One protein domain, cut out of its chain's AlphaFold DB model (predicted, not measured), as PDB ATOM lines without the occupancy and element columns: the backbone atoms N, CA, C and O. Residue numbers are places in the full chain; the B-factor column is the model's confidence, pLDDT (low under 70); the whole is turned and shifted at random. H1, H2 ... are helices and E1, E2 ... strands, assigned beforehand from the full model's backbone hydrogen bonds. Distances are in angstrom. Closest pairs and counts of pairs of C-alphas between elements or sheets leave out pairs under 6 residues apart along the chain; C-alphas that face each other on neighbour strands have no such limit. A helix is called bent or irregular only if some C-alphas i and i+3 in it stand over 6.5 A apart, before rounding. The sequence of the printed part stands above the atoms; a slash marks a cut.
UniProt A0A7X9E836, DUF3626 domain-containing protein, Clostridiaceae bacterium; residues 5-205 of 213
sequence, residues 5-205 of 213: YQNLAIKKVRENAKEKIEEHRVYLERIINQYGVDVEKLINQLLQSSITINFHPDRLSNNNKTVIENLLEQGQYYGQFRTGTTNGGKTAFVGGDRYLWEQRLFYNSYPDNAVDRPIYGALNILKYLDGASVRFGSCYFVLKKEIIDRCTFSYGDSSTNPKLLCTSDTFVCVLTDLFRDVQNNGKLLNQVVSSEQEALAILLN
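This is residues 5 to 205 of the 213 residues of the protein "DUF3626 domain-containing protein" of Clostridiaceae bacterium (UniProt A0A7X9E836). An elongated body has a cluster of four crossed helices, H2, H3, H8 and H9, at one end, and the short helices H4 and H5 among loops at the other. H1 runs lengthwise along one side, with H6 near it; between the ends lie loops, the helix H7 and a small two-stranded ribbon, E1 and E2, antiparallel. The printed part has 201 residues, with nine named helices and two named strands in the order H1 H2 H3 E1 H4 H5 H6 E2 H7 H8 H9. The class is mostly helix, though under half of the residues are in named elements. The whole is compact, with a radius of gyration of the C-alphas of 17.7 A and spans of 56 by 35 by 30 A.

H1, residues 5 to 18, and H2, residues 21 to 35, meet only through their link. H3, residues 39 to 47, touches H2 about perpendicular at 82 degrees, the closest C-alphas being those of Glu 29 and Val 39, 6.5 A. H8, residues 172 to 185, touches H2 at a steep tilt of 58 degrees, the same way; the closest C-alphas, of His 24 and Cys 173, are 5.4 A apart. H9, residues 196 to 204, touches H8 at a steep tilt of 46 degrees, opposite ways, with the C-alphas of Val 182 and Glu 196 closest at 6.5 A. E1, residues 51 to 55, and E2, residues 139 to 142, are antiparallel neighbours: N 55 and O 139 are 2.8 A apart and N 141 and O 53 are 3.0 A apart, within hydrogen-bond range. H4, residues 67 to 74, and H5, residues 80 to 83, are apart from each other, and neither of them touches another helix. H6, residues 97 to 105, is close to H1 but not clearly touching, with the C-alphas of Val 13 and Leu 105 closest at 7.7 A. H7, residues 145 to 150, is likewise close to H1 but not clearly touching, with the C-alphas of Ile 10 and Arg 150 closest at 7.2 A. Every O i to N i+4 pair is within hydrogen-bond range in H1, H3, H4, H6, H8 and H9; H2 has 9 of 11, H7 has 0 of 2 but 2 of 3 O i to N i+3 pairs, and H5 is too short for an i+4 pair.

H1 begins at C-alpha 5, (39.238, -26.720, 12.841), and is 19.8 A long. H2, 21.2 A, is irregular, but only just: C-alphas 31 and 34 are 6.6 A apart. H8, 19.6 A, begins at C-alpha 172, (31.902, -34.940, 35.055), and H9 ends at C-alpha 204, (28.324, -49.866, 38.130).

The two C-alphas farthest apart, of Gln 34 and Asn 64, are 56.4 A apart. The printed part has no cut. The links E1 to H4, H5 to H6, H6 to E2 and H7 to H8 are long. Mean pLDDT of the printed part is 95.5, and no printed residue is under 70.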
ATOM      1  N   TYR A   5      40.543 -27.159  12.347       97.50
ATOM      2  CA  TYR A   5      39.238 -26.720  12.841       97.50
ATOM      3  C   TYR A   5      38.561 -27.738  13.773       97.50
ATOM      4  O   TYR A   5      37.808 -27.347  14.662       97.50
ATOM      5  N   GLN A   6      38.841 -29.037  13.614       97.94
ATOM      6  CA  GLN A   6      38.339 -30.080  14.517       97.94
ATOM      7  C   GLN A   6      39.090 -30.020  15.852       97.94
ATOM      8  O   GLN A   6      38.466 -30.073  16.911       97.94
ATOM      9  N   ASN A   7      40.415 -29.834  15.811       98.12
ATOM     10  CA  ASN A   7      41.223 -29.607  17.011       98.12
ATOM     11  C   ASN A   7      40.777 -28.338  17.753       98.12
ATOM     12  O   ASN A   7      40.621 -28.359  18.974       98.12
ATOM     13  N   LEU A   8      40.515 -27.250  17.020       98.44
ATOM     14  CA  LEU A   8      40.011 -26.001  17.584       98.44
ATOM     15  C   LEU A   8      38.634 -26.183  18.233       98.44
ATOM     16  O   LEU A   8      38.426 -25.700  19.344       98.44
ATOM     17  N   ALA A   9      37.721 -26.911  17.581       98.44
ATOM     18  CA  ALA A   9      36.401 -27.212  18.129       98.44
ATOM     19  C   ALA A   9      36.497 -27.955  19.470       98.44
ATOM     20  O   ALA A   9      35.898 -27.525  20.454       98.44
ATOM     21  N   ILE A  10      37.297 -29.027  19.532       98.50
ATOM     22  CA  ILE A  10      37.517 -29.802  20.765       98.50
ATOM     23  C   ILE A  10      38.138 -28.918  21.851       98.50
ATOM     24  O   ILE A  10      37.710 -28.962  23.004       98.50
ATOM     25  N   LYS A  11      39.128 -28.091  21.490       98.44
ATOM     26  CA  LYS A  11      39.780 -27.164  22.419       98.44
ATOM     27  C   LYS A  11      38.778 -26.181  23.032       98.44
ATOM     28  O   LYS A  11      38.723 -26.089  24.254       98.44
ATOM     29  N   LYS A  12      37.964 -25.506  22.216       98.38
ATOM     30  CA  LYS A  12      36.983 -24.527  22.708       98.38
ATOM     31  C   LYS A  12      35.888 -25.171  23.561       98.38
ATOM     32  O   LYS A  12      35.527 -24.617  24.593       98.38
ATOM     33  N   VAL A  13      35.412 -26.363  23.183       98.38
ATOM     34  CA  VAL A  13      34.476 -27.147  24.012       98.38
ATOM     35  C   VAL A  13      35.087 -27.450  25.379       98.38
ATOM     36  O   VAL A  13      34.454 -27.207  26.404       98.38
ATOM     37  N   ARG A  14      36.336 -27.930  25.409       98.38
ATOM     38  CA  ARG A  14      37.056 -28.207  26.656       98.38
ATOM     39  C   ARG A  14      37.206 -26.954  27.518       98.38
ATOM     40  O   ARG A  14      36.948 -27.016  28.714       98.38
ATOM     41  N   GLU A  15      37.634 -25.839  26.930       98.06
ATOM     42  CA  GLU A  15      37.836 -24.567  27.638       98.06
ATOM     43  C   GLU A  15      36.536 -24.062  28.266       98.06
ATOM     44  O   GLU A  15      36.513 -23.785  29.462       98.06
ATOM     45  N   ASN A  16      35.435 -24.059  27.513       97.38
ATOM     46  CA  ASN A  16      34.135 -23.656  28.042       97.38
ATOM     47  C   ASN A  16      33.629 -24.600  29.148       97.38
ATOM     48  O   ASN A  16      33.045 -24.157  30.133       97.38
ATOM     49  N   ALA A  17      33.844 -25.912  29.010       97.62
ATOM     50  CA  ALA A  17      33.432 -26.884  30.021       97.62
ATOM     51  C   ALA A  17      34.223 -26.764  31.331       97.62
ATOM     52  O   ALA A  17      33.652 -26.980  32.400       97.62
ATOM     53  N   LYS A  18      35.509 -26.393  31.265       97.50
ATOM     54  CA  LYS A  18      36.381 -26.248  32.442       97.50
ATOM     55  C   LYS A  18      35.843 -25.260  33.469       97.50
ATOM     56  O   LYS A  18      35.952 -25.524  34.661       97.50
ATOM     57  N   GLU A  19      35.197 -24.190  33.020       95.06
ATOM     58  CA  GLU A  19      34.589 -23.185  33.901       95.06
ATOM     59  C   GLU A  19      33.448 -23.741  34.766       95.06
ATOM     60  O   GLU A  19      33.057 -23.119  35.750       95.06
ATOM     61  N   LYS A  20      32.889 -24.902  34.398       95.69
ATOM     62  CA  LYS A  20      31.734 -25.518  35.062       95.69
ATOM     63  C   LYS A  20      32.084 -26.757  35.881       95.69
ATOM     64  O   LYS A  20      31.222 -27.237  36.615       95.69
ATOM     65  N   ILE A  21      33.318 -27.260  35.780       97.06
ATOM     66  CA  ILE A  21      33.733 -28.529  36.400       97.06
ATOM     67  C   ILE A  21      33.498 -28.519  37.904       97.06
ATOM     68  O   ILE A  21      32.893 -29.457  38.408       97.06
ATOM     69  N   GLU A  22      33.951 -27.478  38.602       97.25
ATOM     70  CA  GLU A  22      33.924 -27.457  40.067       97.25
ATOM     71  C   GLU A  22      32.490 -27.524  40.606       97.25
ATOM     72  O   GLU A  22      32.161 -28.381  41.422       97.25
ATOM     73  N   GLU A  23      31.596 -26.696  40.058       96.81
ATOM     74  CA  GLU A  23      30.172 -26.706  40.405       96.81
ATOM     75  C   GLU A  23      29.534 -28.084  40.152       96.81
ATOM     76  O   GLU A  23      28.809 -28.613  40.998       96.81
ATOM     77  N   HIS A  24      29.814 -28.688  38.992       97.88
ATOM     78  CA  HIS A  24      29.233 -29.978  38.611       97.88
ATOM     79  C   HIS A  24      29.787 -31.125  39.456       97.88
ATOM     80  O   HIS A  24      29.029 -32.031  39.812       97.88
ATOM     81  N   ARG A  25      31.077 -31.067  39.806       98.12
ATOM     82  CA  ARG A  25      31.759 -32.032  40.668       98.12
ATOM     83  C   ARG A  25      31.181 -32.009  42.073       98.12
ATOM     84  O   ARG A  25      30.711 -33.046  42.525       98.12
ATOM     85  N   VAL A  26      31.131 -30.842  42.718       98.19
ATOM     86  CA  VAL A  26      30.581 -30.697  44.078       98.19
ATOM     87  C   VAL A  26      29.143 -31.214  44.142       98.19
ATOM     88  O   VAL A  26      28.764 -31.925  45.075       98.19
ATOM     89  N   TYR A  27      28.333 -30.898  43.126       97.88
ATOM     90  CA  TYR A  27      26.966 -31.402  43.034       97.88
ATOM     91  C   TYR A  27      26.912 -32.931  42.946       97.88
ATOM     92  O   TYR A  27      26.141 -33.557  43.674       97.88
ATOM     93  N   LEU A  28      27.710 -33.529  42.059       97.94
ATOM     94  CA  LEU A  28      27.703 -34.970  41.828       97.94
ATOM     95  C   LEU A  28      28.255 -35.743  43.030       97.94
ATOM     96  O   LEU A  28      27.643 -36.722  43.448       97.94
ATOM     97  N   GLU A  29      29.351 -35.276  43.627       98.06
ATOM     98  CA  GLU A  29      29.951 -35.857  44.832       98.06
ATOM     99  C   GLU A  29      28.952 -35.892  45.988       98.06
ATOM    100  O   GLU A  29      28.796 -36.923  46.639       98.06
ATOM    101  N   ARG A  30      28.188 -34.809  46.190       97.19
ATOM    102  CA  ARG A  30      27.116 -34.771  47.195       97.19
ATOM    103  C   ARG A  30      26.075 -35.875  46.985       97.19
ATOM    104  O   ARG A  30      25.537 -36.390  47.959       97.19
ATOM    105  N   ILE A  31      25.775 -36.218  45.734       95.62
ATOM    106  CA  ILE A  31      24.743 -37.203  45.394       95.62
ATOM    107  C   ILE A  31      25.268 -38.625  45.509       95.62
ATOM    108  O   ILE A  31      24.550 -39.483  46.015       95.62
ATOM    109  N   ILE A  32      26.484 -38.896  45.032       96.12
ATOM    110  CA  ILE A  32      26.937 -40.278  44.847       96.12
ATOM    111  C   ILE A  32      27.899 -40.765  45.938       96.12
ATOM    112  O   ILE A  32      27.916 -41.963  46.227       96.12
ATOM    113  N   ASN A  33      28.639 -39.869  46.608       94.94
ATOM    114  CA  ASN A  33      29.617 -40.274  47.628       94.94
ATOM    115  C   ASN A  33      28.941 -40.880  48.866       94.94
ATOM    116  O   ASN A  33      29.520 -41.751  49.511       94.94
ATOM    117  N   GLN A  34      27.702 -40.482  49.172       95.25
ATOM    118  CA  GLN A  34      26.902 -41.091  50.246       95.25
ATOM    119  C   GLN A  34      26.653 -42.597  50.030       95.25
ATOM    120  O   GLN A  34      26.412 -43.321  50.991       95.25
ATOM    121  N   TYR A  35      26.768 -43.081  48.789       95.56
ATOM    122  CA  TYR A  35      26.675 -44.500  48.436       95.56
ATOM    123  C   TYR A  35      28.052 -45.175  48.306       95.56
ATOM    124  O   TYR A  35      28.147 -46.292  47.801       95.56
ATOM    125  N   GLY A  36      29.131 -44.508  48.731       94.75
ATOM    126  CA  GLY A  36      30.500 -45.029  48.667       94.75
ATOM    127  C   GLY A  36      31.092 -45.086  47.254       94.75
ATOM    128  O   GLY A  36      32.060 -45.814  47.030       94.75
ATOM    129  N   VAL A  37      30.518 -44.351  46.295       96.06
ATOM    130  CA  VAL A  37      30.987 -44.318  44.903       96.06
ATOM    131  C   VAL A  37      31.896 -43.116  44.686       96.06
ATOM    132  O   VAL A  37      31.505 -41.987  44.946       96.06
ATOM    133  N   ASP A  38      33.096 -43.365  44.166       96.50
ATOM    134  CA  ASP A  38      34.040 -42.322  43.765       96.50
ATOM    135  C   ASP A  38      33.730 -41.823  42.344       96.50
ATOM    136  O   ASP A  38      33.621 -42.618  41.402       96.50
ATOM    137  N   VAL A  39      33.598 -40.502  42.192       97.19
ATOM    138  CA  VAL A  39      33.243 -39.848  40.921       97.19
ATOM    139  C   VAL A  39      34.241 -40.170  39.813       97.19
ATOM    140  O   VAL A  39      33.831 -40.529  38.708       97.19
ATOM    141  N   GLU A  40      35.541 -40.090  40.091       96.81
ATOM    142  CA  GLU A  40      36.572 -40.313  39.076       96.81
ATOM    143  C   GLU A  40      36.606 -41.766  38.614       96.81
ATOM    144  O   GLU A  40      36.703 -42.044  37.417       96.81
ATOM    145  N   LYS A  41      36.475 -42.723  39.535       96.31
ATOM    146  CA  LYS A  41      36.366 -44.145  39.187       96.31
ATOM    147  C   LYS A  41      35.137 -44.417  38.328       96.31
ATOM    148  O   LYS A  41      35.256 -45.149  37.342       96.31
ATOM    149  N   LEU A  42      33.989 -43.819  38.657       97.31
ATOM    150  CA  LEU A  42      32.769 -43.972  37.864       97.31
ATOM    151  C   LEU A  42      32.945 -43.390  36.456       97.31
ATOM    152  O   LEU A  42      32.688 -44.091  35.480       97.31
ATOM    153  N   ILE A  43      33.448 -42.160  36.327       97.94
ATOM    154  CA  ILE A  43      33.722 -41.529  35.025       97.94
ATOM    155  C   ILE A  43      34.668 -42.396  34.193       97.94
ATOM    156  O   ILE A  43      34.364 -42.713  33.041       97.94
ATOM    157  N   ASN A  44      35.785 -42.831  34.782       96.69
ATOM    158  CA  ASN A  44      36.765 -43.666  34.096       96.69
ATOM    159  C   ASN A  44      36.147 -44.977  33.603       96.69
ATOM    160  O   ASN A  44      36.403 -45.367  32.464       96.69
ATOM    161  N   GLN A  45      35.306 -45.624  34.418       95.88
ATOM    162  CA  GLN A  45      34.569 -46.825  34.028       95.88
ATOM    163  C   GLN A  45      33.602 -46.550  32.871       95.88
ATOM    164  O   GLN A  45      33.617 -47.283  31.884       95.88
ATOM    165  N   LEU A  46      32.780 -45.500  32.960       97.00
ATOM    166  CA  LEU A  46      31.804 -45.169  31.919       97.00
ATOM    167  C   LEU A  46      32.487 -44.849  30.593       97.00
ATOM    168  O   LEU A  46      32.059 -45.348  29.550       97.00
ATOM    169  N   LEU A  47      33.592 -44.102  30.631       97.44
ATOM    170  CA  LEU A  47      34.390 -43.802  29.450       97.44
ATOM    171  C   LEU A  47      35.015 -45.062  28.836       97.44
ATOM    172  O   LEU A  47      35.310 -45.021  27.645       97.44
ATOM    173  N   GLN A  48      35.183 -46.183  29.556       95.62
ATOM    174  CA  GLN A  48      35.598 -47.462  28.944       95.62
ATOM    175  C   GLN A  48      34.543 -48.089  28.030       95.62
ATOM    176  O   GLN A  48      34.868 -49.000  27.268       95.62
ATOM    177  N   SER A  49      33.301 -47.614  28.076       95.50
ATOM    178  CA  SER A  49      32.241 -48.129  27.216       95.50
ATOM    179  C   SER A  49      32.539 -47.859  25.743       95.50
ATOM    180  O   SER A  49      33.161 -46.862  25.371       95.50
ATOM    181  N   SER A  50      32.070 -48.756  24.880       96.19
ATOM    182  CA  SER A  50      32.211 -48.604  23.436       96.19
ATOM    183  C   SER A  50      31.455 -47.377  22.934       96.19
ATOM    184  O   SER A  50      30.317 -47.139  23.332       96.19
ATOM    185  N   ILE A  51      32.050 -46.636  22.001       98.19
ATOM    186  CA  ILE A  51      31.316 -45.637  21.224       98.19
ATOM    187  C   ILE A  51      30.769 -46.312  19.976       98.19
ATOM    188  O   ILE A  51      31.522 -46.956  19.237       98.19
ATOM    189  N   THR A  52      29.471 -46.139  19.741       98.06
ATOM    190  CA  THR A  52      28.793 -46.670  18.563       98.06
ATOM    191  C   THR A  52      28.292 -45.561  17.652       98.06
ATOM    192  O   THR A  52      27.717 -44.581  18.125       98.06
ATOM    193  N   ILE A  53      28.469 -45.736  16.343       97.38
ATOM    194  CA  ILE A  53      27.858 -44.885  15.315       97.38
ATOM    195  C   ILE A  53      26.806 -45.721  14.599       97.38
ATOM    196  O   ILE A  53      27.164 -46.613  13.830       97.38
ATOM    197  N   ASN A  54      25.531 -45.435  14.859       96.88
ATOM    198  CA  ASN A  54      24.412 -46.065  14.167       96.88
ATOM    199  C   ASN A  54      24.209 -45.430  12.780       96.88
ATOM    200  O   ASN A  54      24.282 -44.207  12.624       96.88
ATOM    201  N   PHE A  55      23.964 -46.265  11.772       96.31
ATOM    202  CA  PHE A  55      23.699 -45.854  10.394       96.31
ATOM    203  C   PHE A  55      22.748 -46.823   9.677       96.31
ATOM    204  O   PHE A  55      22.588 -47.976  10.079       96.31
ATOM    205  N   HIS A  56      22.118 -46.350   8.603       95.69
ATOM    206  CA  HIS A  56      21.337 -47.187   7.691       95.69
ATOM    207  C   HIS A  56      22.195 -47.561   6.472       95.69
ATOM    208  O   HIS A  56      22.582 -46.653   5.728       95.69
ATOM    209  N   PRO A  57      22.523 -48.848   6.256       96.19
ATOM    210  CA  PRO A  57      23.419 -49.268   5.174       96.19
ATOM    211  C   PRO A  57      22.827 -49.027   3.778       96.19
ATOM    212  O   PRO A  57      23.565 -48.807   2.823       96.19
ATOM    213  N   ASP A  58      21.502 -49.030   3.677       96.19
ATOM    214  CA  ASP A  58      20.689 -48.979   2.464       96.19
ATOM    215  C   ASP A  58      20.356 -47.555   1.993       96.19
ATOM    216  O   ASP A  58      19.853 -47.364   0.886       96.19
ATOM    217  N   ARG A  59      20.645 -46.521   2.798       95.00
ATOM    218  CA  ARG A  59      20.311 -45.144   2.410       95.00
ATOM    219  C   ARG A  59      21.173 -44.653   1.256       95.00
ATOM    220  O   ARG A  59      22.395 -44.773   1.282       95.00
ATOM    221  N   LEU A  60      20.527 -44.026   0.279       95.94
ATOM    222  CA  LEU A  60      21.203 -43.422  -0.863       95.94
ATOM    223  C   LEU A  60      21.912 -42.123  -0.471       95.94
ATOM    224  O   LEU A  60      21.337 -41.252   0.188       95.94
ATOM    225  N   SER A  61      23.155 -42.006  -0.925       95.50
ATOM    226  CA  SER A  61      23.945 -40.778  -0.896       95.50
ATOM    227  C   SER A  61      23.698 -39.954  -2.168       95.50
ATOM    228  O   SER A  61      23.044 -40.402  -3.110       95.50
ATOM    229  N   ASN A  62      24.245 -38.742  -2.225       94.56
ATOM    230  CA  ASN A  62      24.133 -37.815  -3.360       94.56
ATOM    231  C   ASN A  62      24.682 -38.350  -4.697       94.56
ATOM    232  O   ASN A  62      24.366 -37.795  -5.745       94.56
ATOM    233  N   ASN A  63      25.476 -39.421  -4.676       96.00
ATOM    234  CA  ASN A  63      25.988 -40.109  -5.858       96.00
ATOM    235  C   ASN A  63      25.133 -41.316  -6.289       96.00
ATOM    236  O   ASN A  63      25.596 -42.121  -7.092       96.00
ATOM    237  N   ASN A  64      23.918 -41.459  -5.747       96.81
ATOM    238  CA  ASN A  64      22.988 -42.569  -5.994       96.81
ATOM    239  C   ASN A  64      23.510 -43.960  -5.602       96.81
ATOM    240  O   ASN A  64      22.923 -44.961  -6.004       96.81
ATOM    241  N   LYS A  65      24.564 -44.034  -4.785       97.88
ATOM    242  CA  LYS A  65      25.005 -45.275  -4.143       97.88
ATOM    243  C   LYS A  65      24.532 -45.318  -2.699       97.88
ATOM    244  O   LYS A  65      24.457 -44.288  -2.018       97.88
ATOM    245  N   THR A  66      24.230 -46.513  -2.221       97.75
ATOM    246  CA  THR A  66      23.928 -46.781  -0.817       97.75
ATOM    247  C   THR A  66      25.131 -46.450   0.075       97.75
ATOM    248  O   THR A  66      26.270 -46.303  -0.387       97.75
ATOM    249  N   VAL A  67      24.902 -46.303   1.382       97.00
ATOM    250  CA  VAL A  67      25.991 -46.106   2.351       97.00
ATOM    251  C   VAL A  67      26.972 -47.275   2.301       97.00
ATOM    252  O   VAL A  67      28.182 -47.047   2.345       97.00
ATOM    253  N   ILE A  68      26.473 -48.510   2.194       97.50
ATOM    254  CA  ILE A  68      27.331 -49.698   2.192       97.50
ATOM    255  C   ILE A  68      28.179 -49.808   0.920       97.50
ATOM    256  O   ILE A  68      29.363 -50.114   1.021       97.50
ATOM    257  N   GLU A  69      27.636 -49.475  -0.253       98.25
ATOM    258  CA  GLU A  69      28.415 -49.424  -1.499       98.25
ATOM    259  C   GLU A  69      29.536 -48.383  -1.412       98.25
ATOM    260  O   GLU A  69      30.690 -48.687  -1.709       98.25
ATOM    261  N   ASN A  70      29.228 -47.175  -0.927       97.75
ATOM    262  CA  ASN A  70      30.247 -46.143  -0.724       97.75
ATOM    263  C   ASN A  70      31.332 -46.594   0.257       97.75
ATOM    264  O   ASN A  70      32.511 -46.342   0.021       97.75
ATOM    265  N   LEU A  71      30.960 -47.277   1.341       96.50
ATOM    266  CA  LEU A  71      31.922 -47.785   2.313       96.50
ATOM    267  C   LEU A  71      32.843 -48.852   1.710       96.50
ATOM    268  O   LEU A  71      34.046 -48.813   1.966       96.50
ATOM    269  N   LEU A  72      32.296 -49.780   0.919       97.50
ATOM    270  CA  LEU A  72      33.070 -50.823   0.241       97.50
ATOM    271  C   LEU A  72      34.064 -50.232  -0.764       97.50
ATOM    272  O   LEU A  72      35.200 -50.690  -0.839       97.50
ATOM    273  N   GLU A  73      33.659 -49.200  -1.503       97.62
ATOM    274  CA  GLU A  73      34.507 -48.561  -2.513       97.62
ATOM    275  C   GLU A  73      35.553 -47.609  -1.917       97.62
ATOM    276  O   GLU A  73      36.682 -47.544  -2.398       97.62
ATOM    277  N   GLN A  74      35.181 -46.839  -0.892       95.94
ATOM    278  CA  GLN A  74      35.998 -45.736  -0.368       95.94
ATOM    279  C   GLN A  74      36.775 -46.123   0.896       95.94
ATOM    280  O   GLN A  74      37.704 -45.417   1.292       95.94
ATOM    281  N   GLY A  75      36.381 -47.205   1.572       95.69
ATOM    282  CA  GLY A  75      36.984 -47.666   2.825       95.69
ATOM    283  C   GLY A  75      36.780 -46.718   4.014       95.69
ATOM    284  O   GLY A  75      37.413 -46.895   5.056       95.69
ATOM    285  N   GLN A  76      35.936 -45.690   3.876       94.44
ATOM    286  CA  GLN A  76      35.699 -44.671   4.899       94.44
ATOM    287  C   GLN A  76      34.213 -44.334   5.017       94.44
ATOM    288  O   GLN A  76      33.506 -44.192   4.023       94.44
ATOM    289  N   TYR A  77      33.748 -44.161   6.256       94.88
ATOM    290  CA  TYR A  77      32.407 -43.664   6.544       94.88
ATOM    291  C   TYR A  77      32.412 -42.133   6.596       94.88
ATOM    292  O   TYR A  77      33.136 -41.534   7.398       94.88
ATOM    293  N   TYR A  78      31.595 -41.498   5.756       94.62
ATOM    294  CA  TYR A  78      31.531 -40.044   5.631       94.62
ATOM    295  C   TYR A  78      30.229 -39.451   6.172       94.62
ATOM    296  O   TYR A  78      29.148 -40.026   6.050       94.62
ATOM    297  N   GLY A  79      30.341 -38.254   6.750       93.50
ATOM    298  CA  GLY A  79      29.215 -37.520   7.315       93.50
ATOM    299  C   GLY A  79      28.312 -36.848   6.272       93.50
ATOM    300  O   GLY A  79      28.673 -36.656   5.111       93.50
ATOM    301  N   GLN A  80      27.144 -36.413   6.746       94.81
ATOM    302  CA  GLN A  80      26.054 -35.847   5.943       94.81
ATOM    303  C   GLN A  80      26.457 -34.662   5.049       94.81
ATOM    304  O   GLN A  80      25.945 -34.560   3.943       94.81
ATOM    305  N   PHE A  81      27.368 -33.781   5.484       95.19
ATOM    306  CA  PHE A  81      27.815 -32.638   4.667       95.19
ATOM    307  C   PHE A  81      28.544 -33.065   3.385       95.19
ATOM    308  O   PHE A  81      28.557 -32.318   2.412       95.19
ATOM    309  N   ARG A  82      29.139 -34.263   3.369       95.06
ATOM    310  CA  ARG A  82      29.799 -34.825   2.186       95.06
ATOM    311  C   ARG A  82      28.848 -35.691   1.363       95.06
ATOM    312  O   ARG A  82      28.857 -35.620   0.139       95.06
ATOM    313  N   THR A  83      28.055 -36.526   2.031       94.75
ATOM    314  CA  THR A  83      27.261 -37.580   1.374       94.75
ATOM    315  C   THR A  83      25.829 -37.164   1.064       94.75
ATOM    316  O   THR A  83      25.171 -37.800   0.250       94.75
ATOM    317  N   GLY A  84      25.299 -36.138   1.731       93.19
ATOM    318  CA  GLY A  84      23.867 -35.823   1.741       93.19
ATOM    319  C   GLY A  84      23.015 -36.811   2.554       93.19
ATOM    320  O   GLY A  84      21.827 -36.562   2.769       93.19
ATOM    321  N   THR A  85      23.602 -37.904   3.052       92.12
ATOM    322  CA  THR A  85      22.886 -38.967   3.762       92.12
ATOM    323  C   THR A  85      22.544 -38.543   5.178       92.12
ATOM    324  O   THR A  85      23.405 -38.093   5.932       92.12
ATOM    325  N   THR A  86      21.281 -38.718   5.567       86.12
ATOM    326  CA  THR A  86      20.796 -38.360   6.901       86.12
ATOM    327  C   THR A  86      20.140 -39.534   7.612       86.12
ATOM    328  O   THR A  86      19.414 -40.317   6.994       86.12
ATOM    329  N   ASN A  87      20.333 -39.572   8.930       81.00
ATOM    330  CA  ASN A  87      19.598 -40.418   9.873       81.00
ATOM    331  C   ASN A  87      18.543 -39.599  10.657       81.00
ATOM    332  O   ASN A  87      17.937 -40.096  11.599       81.00
ATOM    333  N   GLY A  88      18.331 -38.334  10.272       81.50
ATOM    334  CA  GLY A  88      17.388 -37.388  10.869       81.50
ATOM    335  C   GLY A  88      16.977 -36.314   9.851       81.50
ATOM    336  O   GLY A  88      16.511 -36.638   8.759       81.50
ATOM    337  N   GLY A  89      17.165 -35.032  10.183       83.94
ATOM    338  CA  GLY A  89      16.846 -33.907   9.289       83.94
ATOM    339  C   GLY A  89      17.841 -33.725   8.129       83.94
ATOM    340  O   GLY A  89      19.031 -34.015   8.263       83.94
ATOM    341  N   LYS A  90      17.379 -33.218   6.977       86.69
ATOM    342  CA  LYS A  90      18.213 -32.886   5.798       86.69
ATOM    343  C   LYS A  90      18.700 -31.430   5.828       86.69
ATOM    344  O   LYS A  90      18.444 -30.679   4.899       86.69
ATOM    345  N   THR A  91      19.379 -31.022   6.900       91.62
ATOM    346  CA  THR A  91      19.739 -29.608   7.144       91.62
ATOM    347  C   THR A  91      21.251 -29.349   7.227       91.62
ATOM    348  O   THR A  91      21.693 -28.334   7.760       91.62
ATOM    349  N   ALA A  92      22.064 -30.270   6.701       92.12
ATOM    350  CA  ALA A  92      23.523 -30.159   6.635       92.12
ATOM    351  C   ALA A  92      23.994 -29.376   5.398       92.12
ATOM    352  O   ALA A  92      24.612 -29.926   4.489       92.12
ATOM    353  N   PHE A  93      23.670 -28.091   5.359       92.25
ATOM    354  CA  PHE A  93      24.140 -27.128   4.365       92.25
ATOM    355  C   PHE A  93      24.268 -25.756   5.036       92.25
ATOM    356  O   PHE A  93      23.668 -25.540   6.088       92.25
ATOM    357  N   VAL A  94      25.047 -24.835   4.463       94.44
ATOM    358  CA  VAL A  94      25.239 -23.488   5.030       94.44
ATOM    359  C   VAL A  94      23.885 -22.799   5.228       94.44
ATOM    360  O   VAL A  94      23.104 -22.671   4.291       94.44
ATOM    361  N   GLY A  95      23.600 -22.386   6.463       94.69
ATOM    362  CA  GLY A  95      22.324 -21.782   6.866       94.69
ATOM    363  C   GLY A  95      21.235 -22.764   7.319       94.69
ATOM    364  O   GLY A  95      20.247 -22.324   7.895       94.69
ATOM    365  N   GLY A  96      21.400 -24.076   7.127       95.62
ATOM    366  CA  GLY A  96      20.460 -25.082   7.636       95.62
ATOM    367  C   GLY A  96      20.577 -25.304   9.151       95.62
ATOM    368  O   GLY A  96      21.611 -25.018   9.752       95.62
ATOM    369  N   ASP A  97      19.543 -25.872   9.783       94.62
ATOM    370  CA  ASP A  97      19.508 -26.088  11.241       94.62
ATOM    371  C   ASP A  97      20.749 -26.799  11.780       94.62
ATOM    372  O   ASP A  97      21.343 -26.326  12.750       94.62
ATOM    373  N   ARG A  98      21.177 -27.903  11.142       94.75
ATOM    374  CA  ARG A  98      22.376 -28.640  11.561       94.75
ATOM    375  C   ARG A  98      23.628 -27.800  11.485       94.75
ATOM    376  O   ARG A  98      24.426 -27.814  12.416       94.75
ATOM    377  N   TYR A  99      23.779 -27.055  10.404       95.81
ATOM    378  CA  TYR A  99      24.867 -26.106  10.291       95.81
ATOM    379  C   TYR A  99      24.837 -25.090  11.440       95.81
ATOM    380  O   TYR A  99      25.837 -24.936  12.136       95.81
ATOM    381  N   LEU A 100      23.686 -24.465  11.700       95.62
ATOM    382  CA  LEU A 100      23.549 -23.427  12.720       95.62
ATOM    383  C   LEU A 100      23.816 -23.947  14.133       95.62
ATOM    384  O   LEU A 100      24.518 -23.285  14.897       95.62
ATOM    385  N   TRP A 101      23.278 -25.110  14.512       94.75
ATOM    386  CA  TRP A 101      23.541 -25.634  15.848       94.75
ATOM    387  C   TRP A 101      24.966 -26.163  15.985       94.75
ATOM    388  O   TRP A 101      25.572 -25.912  17.018       94.75
ATOM    389  N   GLU A 102      25.569 -26.766  14.956       96.50
ATOM    390  CA  GLU A 102      26.997 -27.107  15.003       96.50
ATOM    391  C   GLU A 102      27.874 -25.859  15.157       96.50
ATOM    392  O   GLU A 102      28.829 -25.877  15.932       96.50
ATOM    393  N   GLN A 103      27.543 -24.754  14.481       96.56
ATOM    394  CA  GLN A 103      28.267 -23.500  14.679       96.56
ATOM    395  C   GLN A 103      28.175 -23.007  16.131       96.56
ATOM    396  O   GLN A 103      29.187 -22.592  16.697       96.56
ATOM    397  N   ARG A 104      27.006 -23.134  16.775       96.25
ATOM    398  CA  ARG A 104      26.851 -22.806  18.200       96.25
ATOM    399  C   ARG A 104      27.639 -23.748  19.109       96.25
ATOM    400  O   ARG A 104      28.440 -23.276  19.907       96.25
ATOM    401  N   LEU A 105      27.441 -25.061  18.975       96.75
ATOM    402  CA  LEU A 105      28.047 -26.062  19.863       96.75
ATOM    403  C   LEU A 105      29.578 -26.078  19.779       96.75
ATOM    404  O   LEU A 105      30.248 -26.382  20.761       96.75
ATOM    405  N   PHE A 106      30.130 -25.752  18.610       97.69
ATOM    406  CA  PHE A 106      31.568 -25.771  18.361       97.69
ATOM    407  C   PHE A 106      32.167 -24.369  18.216       97.69
ATOM    408  O   PHE A 106      33.257 -24.227  17.658       97.69
ATOM    409  N   TYR A 107      31.492 -23.336  18.731       97.06
ATOM    410  CA  TYR A 107      32.019 -21.968  18.854       97.06
ATOM    411  C   TYR A 107      32.582 -21.404  17.541       97.06
ATOM    412  O   TYR A 107      33.702 -20.875  17.502       97.06
ATOM    413  N   ASN A 108      31.825 -21.574  16.455       97.38
ATOM    414  CA  ASN A 108      32.174 -21.158  15.095       97.38
ATOM    415  C   ASN A 108      33.535 -21.686  14.609       97.38
ATOM    416  O   ASN A 108      34.235 -21.025  13.844       97.38
ATOM    417  N   SER A 109      33.971 -22.851  15.099       98.12
ATOM    418  CA  SER A 109      35.296 -23.386  14.752       98.12
ATOM    419  C   SER A 109      35.348 -23.990  13.356       98.12
ATOM    420  O   SER A 109      36.426 -24.052  12.777       98.12
ATOM    421  N   TYR A 110      34.215 -24.444  12.818       97.62
ATOM    422  CA  TYR A 110      34.147 -25.073  11.502       97.62
ATOM    423  C   TYR A 110      33.899 -24.021  10.413       97.62
ATOM    424  O   TYR A 110      32.849 -23.376  10.449       97.62
ATOM    425  N   PRO A 111      34.785 -23.897   9.408       96.56
ATOM    426  CA  PRO A 111      34.538 -23.053   8.242       96.56
ATOM    427  C   PRO A 111      33.254 -23.436   7.497       96.56
ATOM    428  O   PRO A 111      32.838 -24.599   7.511       96.56
ATOM    429  N   ASP A 112      32.665 -22.478   6.787       95.00
ATOM    430  CA  ASP A 112      31.420 -22.664   6.030       95.00
ATOM    431  C   ASP A 112      31.524 -23.794   4.996       95.00
ATOM    432  O   ASP A 112      30.612 -24.605   4.853       95.00
ATOM    433  N   ASN A 113      32.672 -23.902   4.324       92.69
ATOM    434  CA  ASN A 113      32.949 -24.922   3.311       92.69
ATOM    435  C   ASN A 113      33.478 -26.253   3.884       92.69
ATOM    436  O   ASN A 113      33.877 -27.139   3.123       92.69
ATOM    437  N   ALA A 114      33.530 -26.416   5.210       95.75
ATOM    438  CA  ALA A 114      34.023 -27.644   5.818       95.75
ATOM    439  C   ALA A 114      33.043 -28.802   5.583       95.75
ATOM    440  O   ALA A 114      31.927 -28.799   6.096       95.75
ATOM    441  N   VAL A 115      33.490 -29.831   4.861       94.19
ATOM    442  CA  VAL A 115      32.711 -31.065   4.642       94.19
ATOM    443  C   VAL A 115      32.983 -32.149   5.690       94.19
ATOM    444  O   VAL A 115      32.122 -32.990   5.944       94.19
ATOM    445  N   ASP A 116      34.149 -32.120   6.346       94.19
ATOM    446  CA  ASP A 116      34.530 -33.090   7.384       94.19
ATOM    447  C   ASP A 116      34.135 -32.574   8.774       94.19
ATOM    448  O   ASP A 116      34.964 -32.208   9.609       94.19
ATOM    449  N   ARG A 117      32.824 -32.508   8.993       95.19
ATOM    450  CA  ARG A 117      32.187 -32.061  10.242       95.19
ATOM    451  C   ARG A 117      31.946 -33.249  11.193       95.19
ATOM    452  O   ARG A 117      32.194 -34.390  10.796       95.19
ATOM    453  N   PRO A 118      31.509 -33.023  12.447       95.31
ATOM    454  CA  PRO A 118      31.326 -34.096  13.418       95.31
ATOM    455  C   PRO A 118      30.435 -35.227  12.903       95.31
ATOM    456  O   PRO A 118      29.409 -35.010  12.248       95.31
ATOM    457  N   ILE A 119      30.833 -36.452  13.235       95.44
ATOM    458  CA  ILE A 119      30.007 -37.641  13.062       95.44
ATOM    459  C   ILE A 119      29.412 -37.962  14.428       95.44
ATOM    460  O   ILE A 119      30.144 -38.087  15.407       95.44
ATOM    461  N   TYR A 120      28.088 -38.075  14.483       94.88
ATOM    462  CA  TYR A 120      27.369 -38.325  15.724       94.88
ATOM    463  C   TYR A 120      27.274 -39.820  15.999       94.88
ATOM    464  O   TYR A 120      26.918 -40.612  15.126       94.88
ATOM    465  N   GLY A 121      27.594 -40.175  17.232       96.06
ATOM    466  CA  GLY A 121      27.409 -41.493  17.810       96.06
ATOM    467  C   GLY A 121      27.070 -41.334  19.285       96.06
ATOM    468  O   GLY A 121      26.881 -40.216  19.766       96.06
ATOM    469  N   ALA A 122      27.025 -42.442  20.010       96.88
ATOM    470  CA  ALA A 122      26.734 -42.432  21.436       96.88
ATOM    471  C   ALA A 122      27.654 -43.385  22.201       96.88
ATOM    472  O   ALA A 122      28.124 -44.396  21.671       96.88
ATOM    473  N   LEU A 123      27.921 -43.033  23.458       97.06
ATOM    474  CA  LEU A 123      28.663 -43.866  24.394       97.06
ATOM    475  C   LEU A 123      27.722 -44.955  24.927       97.06
ATOM    476  O   LEU A 123      26.745 -44.659  25.612       97.06
ATOM    477  N   ASN A 124      28.001 -46.216  24.605       95.88
ATOM    478  CA  ASN A 124      27.130 -47.354  24.894       95.88
ATOM    479  C   ASN A 124      27.277 -47.862  26.335       95.88
ATOM    480  O   ASN A 124      27.642 -49.015  26.559       95.88
ATOM    481  N   ILE A 125      27.007 -46.990  27.313       94.94
ATOM    482  CA  ILE A 125      27.185 -47.292  28.744       94.94
ATOM    483  C   ILE A 125      26.253 -48.406  29.240       94.94
ATOM    484  O   ILE A 125      26.620 -49.153  30.139       94.94
ATOM    485  N   LEU A 126      25.083 -48.559  28.610       93.44
ATOM    486  CA  LEU A 126      24.112 -49.618  28.912       93.44
ATOM    487  C   LEU A 126      24.313 -50.881  28.055       93.44
ATOM    488  O   LEU A 126      23.538 -51.824  28.170       93.44
ATOM    489  N   LYS A 127      25.366 -50.918  27.222       91.62
ATOM    490  CA  LYS A 127      25.767 -52.075  26.402       91.62
ATOM    491  C   LYS A 127      24.637 -52.640  25.530       91.62
ATOM    492  O   LYS A 127      24.483 -53.854  25.410       91.62
ATOM    493  N   TYR A 128      23.859 -51.765  24.898       92.38
ATOM    494  CA  TYR A 128      22.816 -52.180  23.967       92.38
ATOM    495  C   TYR A 128      23.399 -52.978  22.801       92.38
ATOM    496  O   TYR A 128      24.381 -52.547  22.190       92.38
ATOM    497  N   LEU A 129      22.767 -54.120  22.503       93.75
ATOM    498  CA  LEU A 129      23.155 -55.022  21.412       93.75
ATOM    499  C   LEU A 129      22.988 -54.375  20.034       93.75
ATOM    500  O   LEU A 129      23.725 -54.711  19.119       93.75
ATOM    501  N   ASP A 130      22.092 -53.395  19.916       94.69
ATOM    502  CA  ASP A 130      21.804 -52.691  18.660       94.69
ATOM    503  C   ASP A 130      22.534 -51.332  18.571       94.69
ATOM    504  O   ASP A 130      22.234 -50.478  17.731       94.69
ATOM    505  N   GLY A 131      23.499 -51.103  19.468       95.81
ATOM    506  CA  GLY A 131      24.192 -49.828  19.634       95.81
ATOM    507  C   GLY A 131      23.402 -48.801  20.454       95.81
ATOM    508  O   GLY A 131      22.210 -48.934  20.723       95.81
ATOM    509  N   ALA A 132      24.086 -47.739  20.873       95.06
ATOM    510  CA  ALA A 132      23.558 -46.754  21.820       95.06
ATOM    511  C   ALA A 132      22.581 -45.734  21.209       95.06
ATOM    512  O   ALA A 132      22.113 -44.823  21.889       95.06
ATOM    513  N   SER A 133      22.317 -45.823  19.908       93.75
ATOM    514  CA  SER A 133      21.554 -44.828  19.155       93.75
ATOM    515  C   SER A 133      20.707 -45.485  18.066       93.75
ATOM    516  O   SER A 133      20.678 -45.026  16.926       93.75
ATOM    517  N   VAL A 134      19.989 -46.553  18.430       91.62
ATOM    518  CA  VAL A 134      19.194 -47.408  17.521       91.62
ATOM    519  C   VAL A 134      18.223 -46.641  16.612       91.62
ATOM    520  O   VAL A 134      18.018 -47.014  15.461       91.62
ATOM    521  N   ARG A 135      17.685 -45.500  17.067       90.81
ATOM    522  CA  ARG A 135      16.828 -44.623  16.245       90.81
ATOM    523  C   ARG A 135      17.518 -44.143  14.957       90.81
ATOM    524  O   ARG A 135      16.835 -43.811  13.994       90.81
ATOM    525  N   PHE A 136      18.847 -44.078  14.943       93.25
ATOM    526  CA  PHE A 136      19.638 -43.499  13.859       93.25
ATOM    527  C   PHE A 136      20.225 -44.538  12.897       93.25
ATOM    528  O   PHE A 136      21.007 -44.175  12.019       93.25
ATOM    529  N   GLY A 137      19.883 -45.818  13.036       94.62
ATOM    530  CA  GLY A 137      20.379 -46.825  12.113       94.62
ATOM    531  C   GLY A 137      20.126 -48.256  12.544       94.62
ATOM    532  O   GLY A 137      20.222 -48.579  13.725       94.62
ATOM    533  N   SER A 138      19.875 -49.106  11.552       94.56
ATOM    534  CA  SER A 138      19.735 -50.560  11.687       94.56
ATOM    535  C   SER A 138      21.076 -51.302  11.756       94.56
ATOM    536  O   SER A 138      21.103 -52.508  11.974       94.56
ATOM    537  N   CYS A 139      22.194 -50.605  11.556       96.00
ATOM    538  CA  CYS A 139      23.550 -51.120  11.722       96.00
ATOM    539  C   CYS A 139      24.369 -50.137  12.558       96.00
ATOM    540  O   CYS A 139      24.015 -48.961  12.670       96.00
ATOM    541  N   TYR A 140      25.488 -50.587  13.124       97.50
ATOM    542  CA  TYR A 140      26.405 -49.693  13.820       97.50
ATOM    543  C   TYR A 140      27.861 -50.136  13.706       97.50
ATOM    544  O   TYR A 140      28.171 -51.318  13.582       97.50
ATOM    545  N   PHE A 141      28.765 -49.162  13.788       97.44
ATOM    546  CA  PHE A 141      30.181 -49.423  14.033       97.44
ATOM    547  C   PHE A 141      30.472 -49.374  15.523       97.44
ATOM    548  O   PHE A 141      29.985 -48.477  16.206       97.44
ATOM    549  N   VAL A 142      31.335 -50.270  16.001       98.00
ATOM    550  CA  VAL A 142      32.035 -50.114  17.280       98.00
ATOM    551  C   VAL A 142      33.373 -49.446  16.996       98.00
ATOM    552  O   VAL A 142      34.195 -49.978  16.251       98.00
ATOM    553  N   LEU A 143      33.592 -48.262  17.560       97.56
ATOM    554  CA  LEU A 143      34.836 -47.527  17.354       97.56
ATOM    555  C   LEU A 143      35.943 -48.028  18.283       97.56
ATOM    556  O   LEU A 143      35.689 -48.474  19.401       97.56
ATOM    557  N   LYS A 144      37.192 -47.898  17.823       96.62
ATOM    558  CA  LYS A 144      38.369 -48.166  18.654       96.62
ATOM    559  C   LYS A 144      38.435 -47.190  19.830       96.62
ATOM    560  O   LYS A 144      38.010 -46.041  19.708       96.62
ATOM    561  N   LYS A 145      38.989 -47.635  20.958       94.81
ATOM    562  CA  LYS A 145      38.945 -46.917  22.239       94.81
ATOM    563  C   LYS A 145      39.608 -45.536  22.194       94.81
ATOM    564  O   LYS A 145      39.122 -44.608  22.840       94.81
ATOM    565  N   GLU A 146      40.660 -45.387  21.396       95.06
ATOM    566  CA  GLU A 146      41.454 -44.161  21.233       95.06
ATOM    567  C   GLU A 146      40.646 -43.018  20.603       95.06
ATOM    568  O   GLU A 146      41.071 -41.865  20.609       95.06
ATOM    569  N   ILE A 147      39.452 -43.309  20.067       95.88
ATOM    570  CA  ILE A 147      38.543 -42.278  19.571       95.88
ATOM    571  C   ILE A 147      38.101 -41.310  20.673       95.88
ATOM    572  O   ILE A 147      37.759 -40.173  20.359       95.88
ATOM    573  N   ILE A 148      38.115 -41.754  21.938       96.88
ATOM    574  CA  ILE A 148      37.565 -41.026  23.086       96.88
ATOM    575  C   ILE A 148      38.174 -39.625  23.231       96.88
ATOM    576  O   ILE A 148      37.448 -38.675  23.509       96.88
ATOM    577  N   ASP A 149      39.468 -39.470  22.937       95.06
ATOM    578  CA  ASP A 149      40.193 -38.196  23.060       95.06
ATOM    579  C   ASP A 149      39.836 -37.197  21.952       95.06
ATOM    580  O   ASP A 149      40.167 -36.012  22.023       95.06
ATOM    581  N   ARG A 150      39.138 -37.675  20.916       96.50
ATOM    582  CA  ARG A 150      38.632 -36.873  19.796       96.50
ATOM    583  C   ARG A 150      37.134 -36.588  19.909       96.50
ATOM    584  O   ARG A 150      36.574 -35.982  18.998       96.50
ATOM    585  N   CYS A 151      36.483 -37.070  20.965       97.94
ATOM    586  CA  CYS A 151      35.047 -36.937  21.148       97.94
ATOM    587  C   CYS A 151      34.693 -35.710  21.986       97.94
ATOM    588  O   CYS A 151      35.388 -35.341  22.934       97.94
ATOM    589  N   THR A 152      33.540 -35.139  21.658       98.19
ATOM    590  CA  THR A 152      32.791 -34.256  22.546       98.19
ATOM    591  C   THR A 152      31.509 -34.959  22.971       98.19
ATOM    592  O   THR A 152      30.946 -35.733  22.198       98.19
ATOM    593  N   PHE A 153      31.032 -34.677  24.175       98.12
ATOM    594  CA  PHE A 153      29.904 -35.349  24.805       98.12
ATOM    595  C   PHE A 153      28.858 -34.328  25.243       98.12
ATOM    596  O   PHE A 153      29.202 -33.243  25.701       98.12
ATOM    597  N   SER A 154      27.591 -34.699  25.141       96.31
ATOM    598  CA  SER A 154      26.462 -33.999  25.752       96.31
ATOM    599  C   SER A 154      25.552 -35.030  26.404       96.31
ATOM    600  O   SER A 154      25.472 -36.166  25.930       96.31
ATOM    601  N   TYR A 155      24.848 -34.646  27.467       95.06
ATOM    602  CA  TYR A 155      23.698 -35.423  27.917       95.06
ATOM    603  C   TYR A 155      22.505 -35.120  27.000       95.06
ATOM    604  O   TYR A 155      22.154 -33.955  26.804       95.06
ATOM    605  N   GLY A 156      21.909 -36.158  26.410       90.56
ATOM    606  CA  GLY A 156      20.827 -36.019  25.430       90.56
ATOM    607  C   GLY A 156      21.292 -35.740  23.994       90.56
ATOM    608  O   GLY A 156      22.468 -35.870  23.651       90.56
ATOM    609  N   ASP A 157      20.329 -35.396  23.134       89.38
ATOM    610  CA  ASP A 157      20.525 -35.193  21.692       89.38
ATOM    611  C   ASP A 157      21.179 -33.827  21.409       89.38
ATOM    612  O   ASP A 157      20.724 -32.784  21.875       89.38
ATOM    613  N   SER A 158      22.242 -33.795  20.601       89.62
ATOM    614  CA  SER A 158      22.944 -32.550  20.260       89.62
ATOM    615  C   SER A 158      22.063 -31.537  19.515       89.62
ATOM    616  O   SER A 158      22.306 -30.332  19.584       89.62
ATOM    617  N   SER A 159      21.020 -31.997  18.818       89.56
ATOM    618  CA  SER A 159      20.074 -31.126  18.114       89.56
ATOM    619  C   SER A 159      19.129 -30.365  19.048       89.56
ATOM    620  O   SER A 159      18.597 -29.331  18.645       89.56
ATOM    621  N   THR A 160      18.972 -30.789  20.310       90.38
ATOM    622  CA  THR A 160      18.125 -30.091  21.296       90.38
ATOM    623  C   THR A 160      18.846 -28.935  21.987       90.38
ATOM    624  O   THR A 160      18.391 -28.461  23.024       90.38
ATOM    625  N   ASN A 161      19.965 -28.471  21.419       87.44
ATOM    626  CA  ASN A 161      20.757 -27.355  21.930       87.44
ATOM    627  C   ASN A 161      21.156 -27.559  23.408       87.44
ATOM    628  O   ASN A 161      20.742 -26.772  24.267       87.44
ATOM    629  N   PRO A 162      21.925 -28.625  23.717       92.06
ATOM    630  CA  PRO A 162      22.387 -28.885  25.075       92.06
ATOM    631  C   PRO A 162      23.121 -27.664  25.633       92.06
ATOM    632  O   PRO A 162      23.844 -26.970  24.914       92.06
ATOM    633  N   LYS A 163      22.936 -27.406  26.932       86.12
ATOM    634  CA  LYS A 163      23.538 -26.242  27.602       86.12
ATOM    635  C   LYS A 163      25.063 -26.300  27.608       86.12
ATOM    636  O   LYS A 163      25.706 -25.254  27.623       86.12
ATOM    637  N   LEU A 164      25.624 -27.509  27.628       93.38
ATOM    638  CA  LEU A 164      27.054 -27.732  27.742       93.38
ATOM    639  C   LEU A 164      27.484 -28.950  26.922       93.38
ATOM    640  O   LEU A 164      26.848 -30.003  26.976       93.38
ATOM    641  N   LEU A 165      28.581 -28.795  26.179       97.06
ATOM    642  CA  LEU A 165      29.352 -29.914  25.646       97.06
ATOM    643  C   LEU A 165      30.604 -30.097  26.491       97.06
ATOM    644  O   LEU A 165      31.157 -29.136  27.022       97.06
ATOM    645  N   CYS A 166      31.069 -31.332  26.561       98.12
ATOM    646  CA  CYS A 166      32.232 -31.727  27.336       98.12
ATOM    647  C   CYS A 166      33.202 -32.534  26.483       98.12
ATOM    648  O   CYS A 166      32.853 -33.029  25.416       98.12
ATOM    649  N   THR A 167      34.419 -32.700  26.967       98.62
ATOM    650  CA  THR A 167      35.409 -33.658  26.470       98.62
ATOM    651  C   THR A 167      35.587 -34.768  27.507       98.62
ATOM    652  O   THR A 167      34.977 -34.724  28.575       98.62
ATOM    653  N   SER A 168      36.396 -35.787  27.212       98.06
ATOM    654  CA  SER A 168      36.666 -36.880  28.162       98.06
ATOM    655  C   SER A 168      37.186 -36.373  29.516       98.06
ATOM    656  O   SER A 168      36.760 -36.863  30.555       98.06
ATOM    657  N   ASP A 169      38.030 -35.340  29.517       97.62
ATOM    658  CA  ASP A 169      38.595 -34.705  30.716       97.62
ATOM    659  C   ASP A 169      37.644 -33.731  31.432       97.62
ATOM    660  O   ASP A 169      37.963 -33.233  32.509       97.62
ATOM    661  N   THR A 170      36.466 -33.459  30.866       98.44
ATOM    662  CA  THR A 170      35.408 -32.649  31.497       98.44
ATOM    663  C   THR A 170      34.086 -33.416  31.611       98.44
ATOM    664  O   THR A 170      33.029 -32.833  31.845       98.44
ATOM    665  N   PHE A 171      34.142 -34.749  31.484       98.50
ATOM    666  CA  PHE A 171      32.977 -35.637  31.419       98.50
ATOM    667  C   PHE A 171      32.113 -35.625  32.687       98.50
ATOM    668  O   PHE A 171      30.937 -35.982  32.629       98.50
ATOM    669  N   VAL A 172      32.661 -35.154  33.815       98.44
ATOM    670  CA  VAL A 172      31.902 -34.940  35.055       98.44
ATOM    671  C   VAL A 172      30.632 -34.132  34.807       98.44
ATOM    672  O   VAL A 172      29.589 -34.501  35.327       98.44
ATOM    673  N   CYS A 173      30.657 -33.118  33.936       98.12
ATOM    674  CA  CYS A 173      29.470 -32.302  33.700       98.12
ATOM    675  C   CYS A 173      28.355 -33.080  32.977       98.12
ATOM    676  O   CYS A 173      27.185 -32.905  33.310       98.12
ATOM    677  N   VAL A 174      28.697 -33.994  32.057       97.88
ATOM    678  CA  VAL A 174      27.714 -34.890  31.410       97.88
ATOM    679  C   VAL A 174      27.107 -35.846  32.426       97.88
ATOM    680  O   VAL A 174      25.895 -36.054  32.433       97.88
ATOM    681  N   LEU A 175      27.942 -36.424  33.292       97.88
ATOM    682  CA  LEU A 175      27.480 -37.338  34.332       97.88
ATOM    683  C   LEU A 175      26.582 -36.622  35.350       97.88
ATOM    684  O   LEU A 175      25.553 -37.158  35.750       97.88
ATOM    685  N   THR A 176      26.925 -35.390  35.718       98.19
ATOM    686  CA  THR A 176      26.096 -34.532  36.566       98.19
ATOM    687  C   THR A 176      24.731 -34.256  35.937       98.19
ATOM    688  O   THR A 176      23.721 -34.378  36.628       98.19
ATOM    689  N   ASP A 177      24.667 -33.923  34.645       96.94
ATOM    690  CA  ASP A 177      23.388 -33.689  33.958       96.94
ATOM    691  C   ASP A 177      22.530 -34.958  33.858       96.94
ATOM    692  O   ASP A 177      21.313 -34.886  34.027       96.94
ATOM    693  N   LEU A 178      23.155 -36.126  33.694       97.19
ATOM    694  CA  LEU A 178      22.472 -37.415  33.789       97.19
ATOM    695  C   LEU A 178      21.853 -37.623  35.181       97.19
ATOM    696  O   LEU A 178      20.678 -37.967  35.279       97.19
ATOM    697  N   PHE A 179      22.592 -37.367  36.266       97.94
ATOM    698  CA  PHE A 179      22.048 -37.512  37.624       97.94
ATOM    699  C   PHE A 179      20.998 -36.452  37.978       97.94
ATOM    700  O   PHE A 179      20.078 -36.739  38.741       97.94
ATOM    701  N   ARG A 180      21.067 -35.253  37.388       97.06
ATOM    702  CA  ARG A 180      19.977 -34.269  37.479       97.06
ATOM    703  C   ARG A 180      18.690 -34.811  36.859       97.06
ATOM    704  O   ARG A 180      17.619 -34.578  37.409       97.06
ATOM    705  N   ASP A 181      18.769 -35.528  35.741       97.06
ATOM    706  CA  ASP A 181      17.593 -36.134  35.104       97.06
ATOM    707  C   ASP A 181      17.043 -37.321  35.912       97.06
ATOM    708  O   ASP A 181      15.829 -37.463  36.065       97.06
ATOM    709  N   VAL A 182      17.928 -38.107  36.532       97.94
ATOM    710  CA  VAL A 182      17.535 -39.137  37.508       97.94
ATOM    711  C   VAL A 182      16.734 -38.513  38.654       97.94
ATOM    712  O   VAL A 182      15.637 -38.977  38.944       97.94
ATOM    713  N   GLN A 183      17.225 -37.432  39.264       97.50
ATOM    714  CA  GLN A 183      16.557 -36.785  40.399       97.50
ATOM    715  C   GLN A 183      15.249 -36.087  40.029       97.50
ATOM    716  O   GLN A 183      14.267 -36.177  40.761       97.50
ATOM    717  N   ASN A 184      15.236 -35.372  38.905       97.06
ATOM    718  CA  ASN A 184      14.096 -34.538  38.535       97.06
ATOM    719  C   ASN A 184      12.993 -35.333  37.833       97.06
ATOM    720  O   ASN A 184      11.824 -34.969  37.936       97.06
ATOM    721  N   ASN A 185      13.358 -36.389  37.101       97.50
ATOM    722  CA  ASN A 185      12.444 -37.088  36.201       97.50
ATOM    723  C   ASN A 185      12.445 -38.613  36.373       97.50
ATOM    724  O   ASN A 185      11.696 -39.283  35.660       97.50
ATOM    725  N   GLY A 186      13.269 -39.178  37.263       97.62
ATOM    726  CA  GLY A 186      13.376 -40.630  37.442       97.62
ATOM    727  C   GLY A 186      13.909 -41.339  36.197       97.62
ATOM    728  O   GLY A 186      13.480 -42.450  35.888       97.62
ATOM    729  N   LYS A 187      14.779 -40.680  35.418       97.00
ATOM    730  CA  LYS A 187      15.277 -41.202  34.137       97.00
ATOM    731  C   LYS A 187      16.786 -41.367  34.129       97.00
ATOM    732  O   LYS A 187      17.527 -40.403  34.293       97.00
ATOM    733  N   LEU A 188      17.227 -42.590  33.846       95.50
ATOM    734  CA  LEU A 188      18.597 -42.918  33.482       95.50
ATOM    735  C   LEU A 188      18.622 -43.251  31.989       95.50
ATOM    736  O   LEU A 188      18.376 -44.392  31.590       95.50
ATOM    737  N   LEU A 189      18.904 -42.253  31.149       92.56
ATOM    738  CA  LEU A 189      18.789 -42.381  29.692       92.56
ATOM    739  C   LEU A 189      17.369 -42.827  29.283       92.56
ATOM    740  O   LEU A 189      16.401 -42.099  29.479       92.56
ATOM    741  N   ASN A 190      17.232 -44.017  28.701       89.38
ATOM    742  CA  ASN A 190      15.963 -44.618  28.289       89.38
ATOM    743  C   ASN A 190      15.373 -45.583  29.334       89.38
ATOM    744  O   ASN A 190      14.399 -46.268  29.028       89.38
ATOM    745  N   GLN A 191      15.956 -45.664  30.531       92.25
ATOM    746  CA  GLN A 191      15.439 -46.467  31.636       92.25
ATOM    747  C   GLN A 191      14.761 -45.569  32.671       92.25
ATOM    748  O   GLN A 191      15.233 -44.468  32.960       92.25
ATOM    749  N   VAL A 192      13.654 -46.054  33.231       96.88
ATOM    750  CA  VAL A 192      13.031 -45.447  34.409       96.88
ATOM    751  C   VAL A 192      13.715 -46.025  35.640       96.88
ATOM    752  O   VAL A 192      13.875 -47.238  35.733       96.88
ATOM    753  N   VAL A 193      14.116 -45.154  36.557       97.25
ATOM    754  CA  VAL A 193      14.768 -45.499  37.821       97.25
ATOM    755  C   VAL A 193      14.071 -44.765  38.960       97.25
ATOM    756  O   VAL A 193      13.585 -43.648  38.800       97.25
ATOM    757  N   SER A 194      14.019 -45.404  40.120       96.00
ATOM    758  CA  SER A 194      13.352 -44.899  41.321       96.00
ATOM    759  C   SER A 194      14.258 -44.053  42.220       96.00
ATOM    760  O   SER A 194      13.762 -43.340  43.089       96.00
ATOM    761  N   SER A 195      15.581 -44.148  42.044       96.62
ATOM    762  CA  SER A 195      16.568 -43.472  42.892       96.62
ATOM    763  C   SER A 195      17.943 -43.364  42.231       96.62
ATOM    764  O   SER A 195      18.276 -44.080  41.283       96.62
ATOM    765  N   GLU A 196      18.791 -42.508  42.794       96.88
ATOM    766  CA  GLU A 196      20.202 -42.383  42.437       96.88
ATOM    767  C   GLU A 196      20.982 -43.651  42.784       96.88
ATOM    768  O   GLU A 196      21.891 -44.027  42.046       96.88
ATOM    769  N   GLN A 197      20.603 -44.349  43.858       96.62
ATOM    770  CA  GLN A 197      21.205 -45.630  44.230       96.62
ATOM    771  C   GLN A 197      20.944 -46.707  43.168       96.62
ATOM    772  O   GLN A 197      21.865 -47.432  42.793       96.62
ATOM    773  N   GLU A 198      19.713 -46.797  42.655       96.56
ATOM    774  CA  GLU A 198      19.374 -47.704  41.554       96.56
ATOM    775  C   GLU A 198      20.137 -47.331  40.278       96.56
ATOM    776  O   GLU A 198      20.742 -48.195  39.640       96.56
ATOM    777  N   ALA A 199      20.188 -46.038  39.943       97.06
ATOM    778  CA  ALA A 199      20.947 -45.561  38.792       97.06
ATOM    779  C   ALA A 199      22.442 -45.911  38.903       97.06
ATOM    780  O   ALA A 199      23.038 -46.415  37.949       97.06
ATOM    781  N   LEU A 200      23.046 -45.711  40.078       96.69
ATOM    782  CA  LEU A 200      24.427 -46.108  40.358       96.69
ATOM    783  C   LEU A 200      24.615 -47.614  40.235       96.69
ATOM    784  O   LEU A 200      25.585 -48.044  39.614       96.69
ATOM    785  N   ALA A 201      23.698 -48.419  40.776       94.88
ATOM    786  CA  ALA A 201      23.764 -49.869  40.657       94.88
ATOM    787  C   ALA A 201      23.782 -50.302  39.185       94.88
ATOM    788  O   ALA A 201      24.616 -51.127  38.825       94.88
ATOM    789  N   ILE A 202      22.947 -49.704  38.327       95.00
ATOM    790  CA  ILE A 202      22.919 -49.973  36.879       95.00
ATOM    791  C   ILE A 202      24.244 -49.578  36.212       95.00
ATOM    792  O   ILE A 202      24.830 -50.389  35.496       95.00
ATOM    793  N   LEU A 203      24.740 -48.362  36.462       95.19
ATOM    794  CA  LEU A 203      25.976 -47.848  35.855       95.19
ATOM    795  C   LEU A 203      27.235 -48.603  36.313       95.19
ATOM    796  O   LEU A 203      28.195 -48.757  35.551       95.19
ATOM    797  N   LEU A 204      27.240 -49.073  37.562       91.88
ATOM    798  CA  LEU A 204      28.324 -49.866  38.130       91.88
ATOM    799  C   LEU A 204      28.248 -51.333  37.715       91.88
ATOM    800  O   LEU A 204      29.280 -52.013  37.733       91.88
ATOM    801  N   ASN A 205      27.064 -51.821  37.333       85.06
ATOM    802  CA  ASN A 205      26.888 -53.215  36.983       85.06
ATOM    803  C   ASN A 205      27.730 -53.545  35.752       85.06
ATOM    804  O   ASN A 205      27.462 -53.129  34.620       85.06
TER     805      ASN A 205